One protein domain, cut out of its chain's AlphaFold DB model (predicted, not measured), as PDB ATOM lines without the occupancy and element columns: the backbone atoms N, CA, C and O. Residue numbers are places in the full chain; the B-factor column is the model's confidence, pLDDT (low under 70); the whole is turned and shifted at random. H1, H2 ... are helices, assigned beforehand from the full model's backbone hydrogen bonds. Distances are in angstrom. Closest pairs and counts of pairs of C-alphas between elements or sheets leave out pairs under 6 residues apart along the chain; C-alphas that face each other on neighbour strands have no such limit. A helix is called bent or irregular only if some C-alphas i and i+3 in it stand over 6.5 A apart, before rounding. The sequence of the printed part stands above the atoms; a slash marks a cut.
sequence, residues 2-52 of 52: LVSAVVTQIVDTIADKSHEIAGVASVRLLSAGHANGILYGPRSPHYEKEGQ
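What this domain is: This is residues 2 to 52 of the 52 residues of the protein "Lipoprotein" of Proteus mirabilis (UniProt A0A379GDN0). One long helix, H1, makes most of the length of a thin rod, and at its end a looping stretch, residues 31 to 46, leads to the single short turn of helix H2. Residues 2 to 26 of H1 stand free and stick out as an arm. The printed part has 51 residues with two named helices, H1 then H2, and no named strand; the class is all helix. It is extended, with a radius of gyration of the C-alphas of 18.8 A and spans of 61 by 18 by 9 A.

Where its parts are: H1 takes residues 2 to 30, 41.5 A from C-alpha 2 at (168.985, 257.113, 227.884) to C-alpha 30 at (187.700, 240.568, 194.781). H2 takes residues 47 to 50 and ends with C-alpha 50 at (192.594, 236.655, 180.650), 5.8 A from C-alpha 47.

How they stand to each other: H1 and H2 are apart, with no C-alpha of the one within 8 A of the other. A long link of 16 residues joins them. Neither helix is bent. In H1 every O i to N i+4 pair is within hydrogen-bond range; H2 is too short for such a pair, and its one O i to N i+3 pair is not within range.

The domain as a whole: The two C-alphas farthest apart, those of Leu 2 and Gln 52, are 61.2 A apart. The printed part has no cut and ends at the chain's last residue. Mean pLDDT of the printed part is 82.5; residues 35, 48 and 50 to 52 are under 70.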
ATOM      1  N   LEU A   2     169.650 257.198 229.199       89.88
ATOM      2  CA  LEU A   2     168.985 257.113 227.884       89.88
ATOM      3  C   LEU A   2     169.915 257.474 226.720       89.88
ATOM      4  O   LEU A   2     169.874 256.834 225.677       89.88
ATOM      5  N   VAL A   3     170.815 258.437 226.939       91.06
ATOM      6  CA  VAL A   3     171.824 258.847 225.950       91.06
ATOM      7  C   VAL A   3     172.682 257.657 225.514       91.06
ATOM      8  O   VAL A   3     172.857 257.432 224.324       91.06
ATOM      9  N   SER A   4     173.150 256.845 226.468       87.88
ATOM     10  CA  SER A   4     173.949 255.652 226.164       87.88
ATOM     11  C   SER A   4     173.179 254.644 225.312       87.88
ATOM     12  O   SER A   4     173.756 254.069 224.399       87.88
ATOM     13  N   ALA A   5     171.886 254.449 225.584       91.88
ATOM     14  CA  ALA A   5     171.060 253.503 224.838       91.88
ATOM     15  C   ALA A   5     170.844 253.947 223.382       91.88
ATOM     16  O   ALA A   5     170.905 253.122 222.475       91.88
ATOM     17  N   VAL A   6     170.641 255.248 223.148       92.00
ATOM     18  CA  VAL A   6     170.500 255.801 221.792       92.00
ATOM     19  C   VAL A   6     171.808 255.684 221.008       92.00
ATOM     20  O   VAL A   6     171.779 255.315 219.838       92.00
ATOM     21  N   VAL A   7     172.959 255.935 221.644       92.00
ATOM     22  CA  VAL A   7     174.267 255.742 220.993       92.00
ATOM     23  C   VAL A   7     174.447 254.286 220.571       92.00
ATOM     24  O   VAL A   7     174.776 254.035 219.416       92.00
ATOM     25  N   THR A   8     174.181 253.333 221.469       91.56
ATOM     26  CA  THR A   8     174.265 251.900 221.153       91.56
ATOM     27  C   THR A   8     173.345 251.530 219.991       91.56
ATOM     28  O   THR A   8     173.805 250.945 219.020       91.56
ATOM     29  N   GLN A   9     172.088 251.979 220.013       87.19
ATOM     30  CA  GLN A   9     171.133 251.710 218.935       87.19
ATOM     31  C   GLN A   9     171.611 252.225 217.566       87.19
ATOM     32  O   GLN A   9     171.442 251.541 216.555       87.19
ATOM     33  N   ILE A  10     172.208 253.420 217.516       91.75
ATOM     34  CA  ILE A  10     172.753 253.987 216.275       91.75
ATOM     35  C   ILE A  10     173.946 253.163 215.786       91.75
ATOM     36  O   ILE A  10     174.011 252.836 214.602       91.75
ATOM     37  N   VAL A  11     174.875 252.825 216.682       91.56
ATOM     38  CA  VAL A  11     176.067 252.037 216.343       91.56
ATOM     39  C   VAL A  11     175.672 250.671 215.795       91.56
ATOM     40  O   VAL A  11     176.152 250.307 214.725       91.56
ATOM     41  N   ASP A  12     174.756 249.970 216.459       90.75
ATOM     42  CA  ASP A  12     174.285 248.651 216.028       90.75
ATOM     43  C   ASP A  12     173.619 248.731 214.641       90.75
ATOM     44  O   ASP A  12     173.949 247.970 213.734       90.75
ATOM     45  N   THR A  13     172.767 249.742 214.422       90.25
ATOM     46  CA  THR A  13     172.094 249.960 213.128       90.25
ATOM     47  C   THR A  13     173.084 250.242 211.993       90.25
ATOM     48  O   THR A  13     172.906 249.774 210.863       90.25
ATOM     49  N   ILE A  14     174.117 251.047 212.259       90.12
ATOM     50  CA  ILE A  14     175.143 251.373 211.264       90.12
ATOM     51  C   ILE A  14     176.030 250.156 211.002       90.12
ATOM     52  O   ILE A  14     176.366 249.910 209.844       90.12
ATOM     53  N   ALA A  15     176.398 249.395 212.033       88.50
ATOM     54  CA  ALA A  15     177.240 248.212 211.906       88.50
ATOM     55  C   ALA A  15     176.593 247.148 211.006       88.50
ATOM     56  O   ALA A  15     177.239 246.691 210.061       88.50
ATOM     57  N   ASP A  16     175.308 246.842 211.212       85.50
ATOM     58  CA  ASP A  16     174.568 245.872 210.393       85.50
ATOM     59  C   ASP A  16     174.530 246.277 208.913       85.50
ATOM     60  O   ASP A  16     174.894 245.499 208.026       85.50
ATOM     61  N   LYS A  17     174.166 247.535 208.626       85.81
ATOM     62  CA  LYS A  17     174.159 248.068 207.251       85.81
ATOM     63  C   LYS A  17     175.554 248.093 206.631       85.81
ATOM     64  O   LYS A  17     175.711 247.824 205.439       85.81
ATOM     65  N   SER A  18     176.569 248.431 207.422       83.81
ATOM     66  CA  SER A  18     177.956 248.488 206.956       83.81
ATOM     67  C   SER A  18     178.471 247.103 206.579       83.81
ATOM     68  O   SER A  18     179.171 246.978 205.578       83.81
ATOM     69  N   HIS A  19     178.091 246.062 207.322       90.00
ATOM     70  CA  HIS A  19     178.464 244.683 207.016       90.00
ATOM     71  C   HIS A  19     177.900 244.223 205.663       90.00
ATOM     72  O   HIS A  19     178.627 243.660 204.843       90.00
ATOM     73  N   GLU A  20     176.628 244.519 205.385       88.19
ATOM     74  CA  GLU A  20     175.990 244.195 204.103       88.19
ATOM     75  C   GLU A  20     176.703 244.877 202.922       88.19
ATOM     76  O   GLU A  20     177.090 244.228 201.944       88.19
ATOM     77  N   ILE A  21     176.955 246.185 203.033       87.94
ATOM     78  CA  ILE A  21     177.604 246.979 201.980       87.94
ATOM     79  C   ILE A  21     179.066 246.558 201.786       87.94
ATOM     80  O   ILE A  21     179.527 246.453 200.646       87.94
ATOM     81  N   ALA A  22     179.795 246.281 202.870       87.38
ATOM     82  CA  ALA A  22     181.168 245.791 202.809       87.38
ATOM     83  C   ALA A  22     181.257 244.432 202.100       87.38
ATOM     84  O   ALA A  22     182.190 244.210 201.326       87.38
ATOM     85  N   GLY A  23     180.271 243.551 202.293       87.25
ATOM     86  CA  GLY A  23     180.166 242.289 201.560       87.25
ATOM     87  C   GLY A  23     180.027 242.511 200.053       87.25
ATOM     88  O   GLY A  23     180.806 241.970 199.268       87.25
ATOM     89  N   VAL A  24     179.098 243.377 199.637       87.38
ATOM     90  CA  VAL A  24     178.904 243.724 198.217       87.38
ATOM     91  C   VAL A  24     180.159 244.356 197.616       87.38
ATOM     92  O   VAL A  24     180.564 243.998 196.509       87.38
ATOM     93  N   ALA A  25     180.796 245.282 198.333       85.94
ATOM     94  CA  ALA A  25     182.035 245.912 197.891       85.94
ATOM     95  C   ALA A  25     183.170 244.887 197.738       85.94
ATOM     96  O   ALA A  25     183.870 244.902 196.728       85.94
ATOM     97  N   SER A  26     183.303 243.961 198.691       84.19
ATOM     98  CA  SER A  26     184.303 242.889 198.645       84.19
ATOM     99  C   SER A  26     184.091 241.978 197.443       84.19
ATOM    100  O   SER A  26     185.042 241.685 196.730       84.19
ATOM    101  N   VAL A  27     182.843 241.591 197.156       85.38
ATOM    102  CA  VAL A  27     182.514 240.809 195.956       85.38
ATOM    103  C   VAL A  27     182.871 241.590 194.692       85.38
ATOM    104  O   VAL A  27     183.468 241.024 193.786       85.38
ATOM    105  N   ARG A  28     182.577 242.890 194.621       81.56
ATOM    106  CA  ARG A  28     182.913 243.703 193.440       81.56
ATOM    107  C   ARG A  28     184.419 243.862 193.225       81.56
ATOM    108  O   ARG A  28     184.855 243.836 192.083       81.56
ATOM    109  N   LEU A  29     185.194 244.030 194.297       82.81
ATOM    110  CA  LEU A  29     186.645 244.235 194.220       82.81
ATOM    111  C   LEU A  29     187.429 242.926 194.059       82.81
ATOM    112  O   LEU A  29     188.457 242.914 193.389       82.81
ATOM    113  N   LEU A  30     186.964 241.832 194.667       83.69
ATOM    114  CA  LEU A  30     187.700 240.568 194.781       83.69
ATOM    115  C   LEU A  30     187.044 239.407 194.015       83.69
ATOM    116  O   LEU A  30     187.346 238.246 194.278       83.69
ATOM    117  N   SER A  31     186.159 239.686 193.056       80.44
ATOM    118  CA  SER A  31     185.674 238.660 192.122       80.44
ATOM    119  C   SER A  31     186.410 238.737 190.795       80.44
ATOM    120  O   SER A  31     186.604 239.822 190.245       80.44
ATOM    121  N   ALA A  32     186.778 237.569 190.270       78.69
ATOM    122  CA  ALA A  32     187.332 237.452 188.930       78.69
ATOM    123  C   ALA A  32     186.252 237.543 187.843       78.69
ATOM    124  O   ALA A  32     185.068 237.314 188.110       78.69
ATOM    125  N   GLY A  33     186.651 237.902 186.620       73.50
ATOM    126  CA  GLY A  33     185.749 237.978 185.467       73.50
ATOM    127  C   GLY A  33     184.878 239.234 185.379       73.50
ATOM    128  O   GLY A  33     183.901 239.239 184.635       73.50
ATOM    129  N   HIS A  34     185.201 240.285 186.136       72.12
ATOM    130  CA  HIS A  34     184.535 241.589 186.069       72.12
ATOM    131  C   HIS A  34     185.537 242.677 185.666       72.12
ATOM    132  O   HIS A  34     186.723 242.587 185.981       72.12
ATOM    133  N   ALA A  35     185.066 243.728 184.987       68.88
ATOM    134  CA  ALA A  35     185.913 244.859 184.607       68.88
ATOM    135  C   ALA A  35     186.552 245.502 185.855       68.88
ATOM    136  O   ALA A  35     185.837 245.933 186.759       68.88
ATOM    137  N   ASN A  36     187.889 245.582 185.884       71.75
ATOM    138  CA  ASN A  36     188.702 246.041 187.026       71.75
ATOM    139  C   ASN A  36     188.618 245.168 188.300       71.75
ATOM    140  O   ASN A  36     188.955 245.645 189.383       71.75
ATOM    141  N   GLY A  37     188.159 243.917 188.188       76.25
ATOM    142  CA  GLY A  37     188.244 242.920 189.257       76.25
ATOM    143  C   GLY A  37     189.618 242.248 189.320       76.25
ATOM    144  O   GLY A  37     190.542 242.596 188.583       76.25
ATOM    145  N   ILE A  38     189.759 241.258 190.200       83.50
ATOM    146  CA  ILE A  38     190.972 240.430 190.222       83.50
ATOM    147  C   ILE A  38     191.028 239.495 189.009       83.50
ATOM    148  O   ILE A  38     190.000 239.107 188.468       83.50
ATOM    149  N   LEU A  39     192.228 239.091 188.599       83.38
ATOM    150  CA  LEU A  39     192.390 238.045 187.586       83.38
ATOM    151  C   LEU A  39     191.879 236.704 188.122       83.38
ATOM    152  O   LEU A  39     191.937 236.435 189.330       83.38
ATOM    153  N   TYR A  40     191.422 235.829 187.225       84.31
ATOM    154  CA  TYR A  40     191.147 234.442 187.598       84.31
ATOM    155  C   TYR A  40     192.361 233.794 188.285       84.31
ATOM    156  O   TYR A  40     193.515 234.103 188.001       84.31
ATOM    157  N   GLY A  41     192.109 232.863 189.207       82.62
ATOM    158  CA  GLY A  41     193.177 232.082 189.832       82.62
ATOM    159  C   GLY A  41     193.748 231.010 188.889       82.62
ATOM    160  O   GLY A  41     193.043 230.564 187.985       82.62
ATOM    161  N   PRO A  42     194.963 230.490 189.148       81.50
ATOM    162  CA  PRO A  42     195.686 229.561 188.266       81.50
ATOM    163  C   PRO A  42     195.011 228.197 188.037       81.50
ATOM    164  O   PRO A  42     195.423 227.441 187.167       81.50
ATOM    165  N   ARG A  43     193.976 227.855 188.815       80.94
ATOM    166  CA  ARG A  43     193.165 226.633 188.630       80.94
ATOM    167  C   ARG A  43     191.861 226.872 187.860       80.94
ATOM    168  O   ARG A  43     191.098 225.932 187.660       80.94
ATOM    169  N   SER A  44     191.563 228.113 187.481       79.25
ATOM    170  CA  SER A  44     190.361 228.437 186.716       79.25
ATOM    171  C   SER A  44     190.561 228.081 185.239       79.25
ATOM    172  O   SER A  44     191.571 228.485 184.666       79.25
ATOM    173  N   PRO A  45     189.575 227.455 184.568       79.62
ATOM    174  CA  PRO A  45     189.578 227.284 183.109       79.62
ATOM    175  C   PRO A  45     189.670 228.601 182.314       79.62
ATOM    176  O   PRO A  45     189.890 228.584 181.106       79.62
ATOM    177  N   HIS A  46     189.450 229.738 182.979       78.25
ATOM    178  CA  HIS A  46     189.501 231.076 182.391       78.25
ATOM    179  C   HIS A  46     190.838 231.794 182.641       78.25
ATOM    180  O   HIS A  46     191.041 232.868 182.091       78.25
ATOM    181  N   TYR A  47     191.757 231.204 183.418       77.62
ATOM    182  CA  TYR A  47     193.050 231.805 183.772       77.62
ATOM    183  C   TYR A  47     193.885 232.197 182.549       77.62
ATOM    184  O   TYR A  47     194.357 233.323 182.438       77.62
ATOM    185  N   GLU A  48     194.012 231.280 181.593       69.56
ATOM    186  CA  GLU A  48     194.848 231.484 180.405       69.56
ATOM    187  C   GLU A  48     194.218 232.429 179.375       69.56
ATOM    188  O   GLU A  48     194.925 232.973 178.534       69.56
ATOM    189  N   LYS A  49     192.895 232.635 179.438       70.19
ATOM    190  CA  LYS A  49     192.161 233.497 178.498       70.19
ATOM    191  C   LYS A  49     192.252 234.980 178.851       70.19
ATOM    192  O   LYS A  49     191.994 235.809 177.992       70.19
ATOM    193  N   GLU A  50     192.554 235.288 180.111       64.69
ATOM    194  CA  GLU A  50     192.594 236.655 180.650       64.69
ATOM    195  C   GLU A  50     194.034 237.167 180.852       64.69
ATOM    196  O   GLU A  50     194.244 238.364 181.008       64.69
ATOM    197  N   GLY A  51     195.025 236.265 180.864       63.31
ATOM    198  CA  GLY A  51     196.447 236.578 181.056       63.31
ATOM    199  C   GLY A  51     197.260 236.837 179.776       63.31
ATOM    200  O   GLY A  51     198.484 236.915 179.876       63.31
ATOM    201  N   GLN A  52     196.618 236.933 178.605       51.59
ATOM    202  CA  GLN A  52     197.219 237.323 177.313       51.59
ATOM    203  C   GLN A  52     196.641 238.658 176.850       51.59
ATOM    204  O   GLN A  52     197.417 239.449 176.270       51.59
TER     205      GLN A  52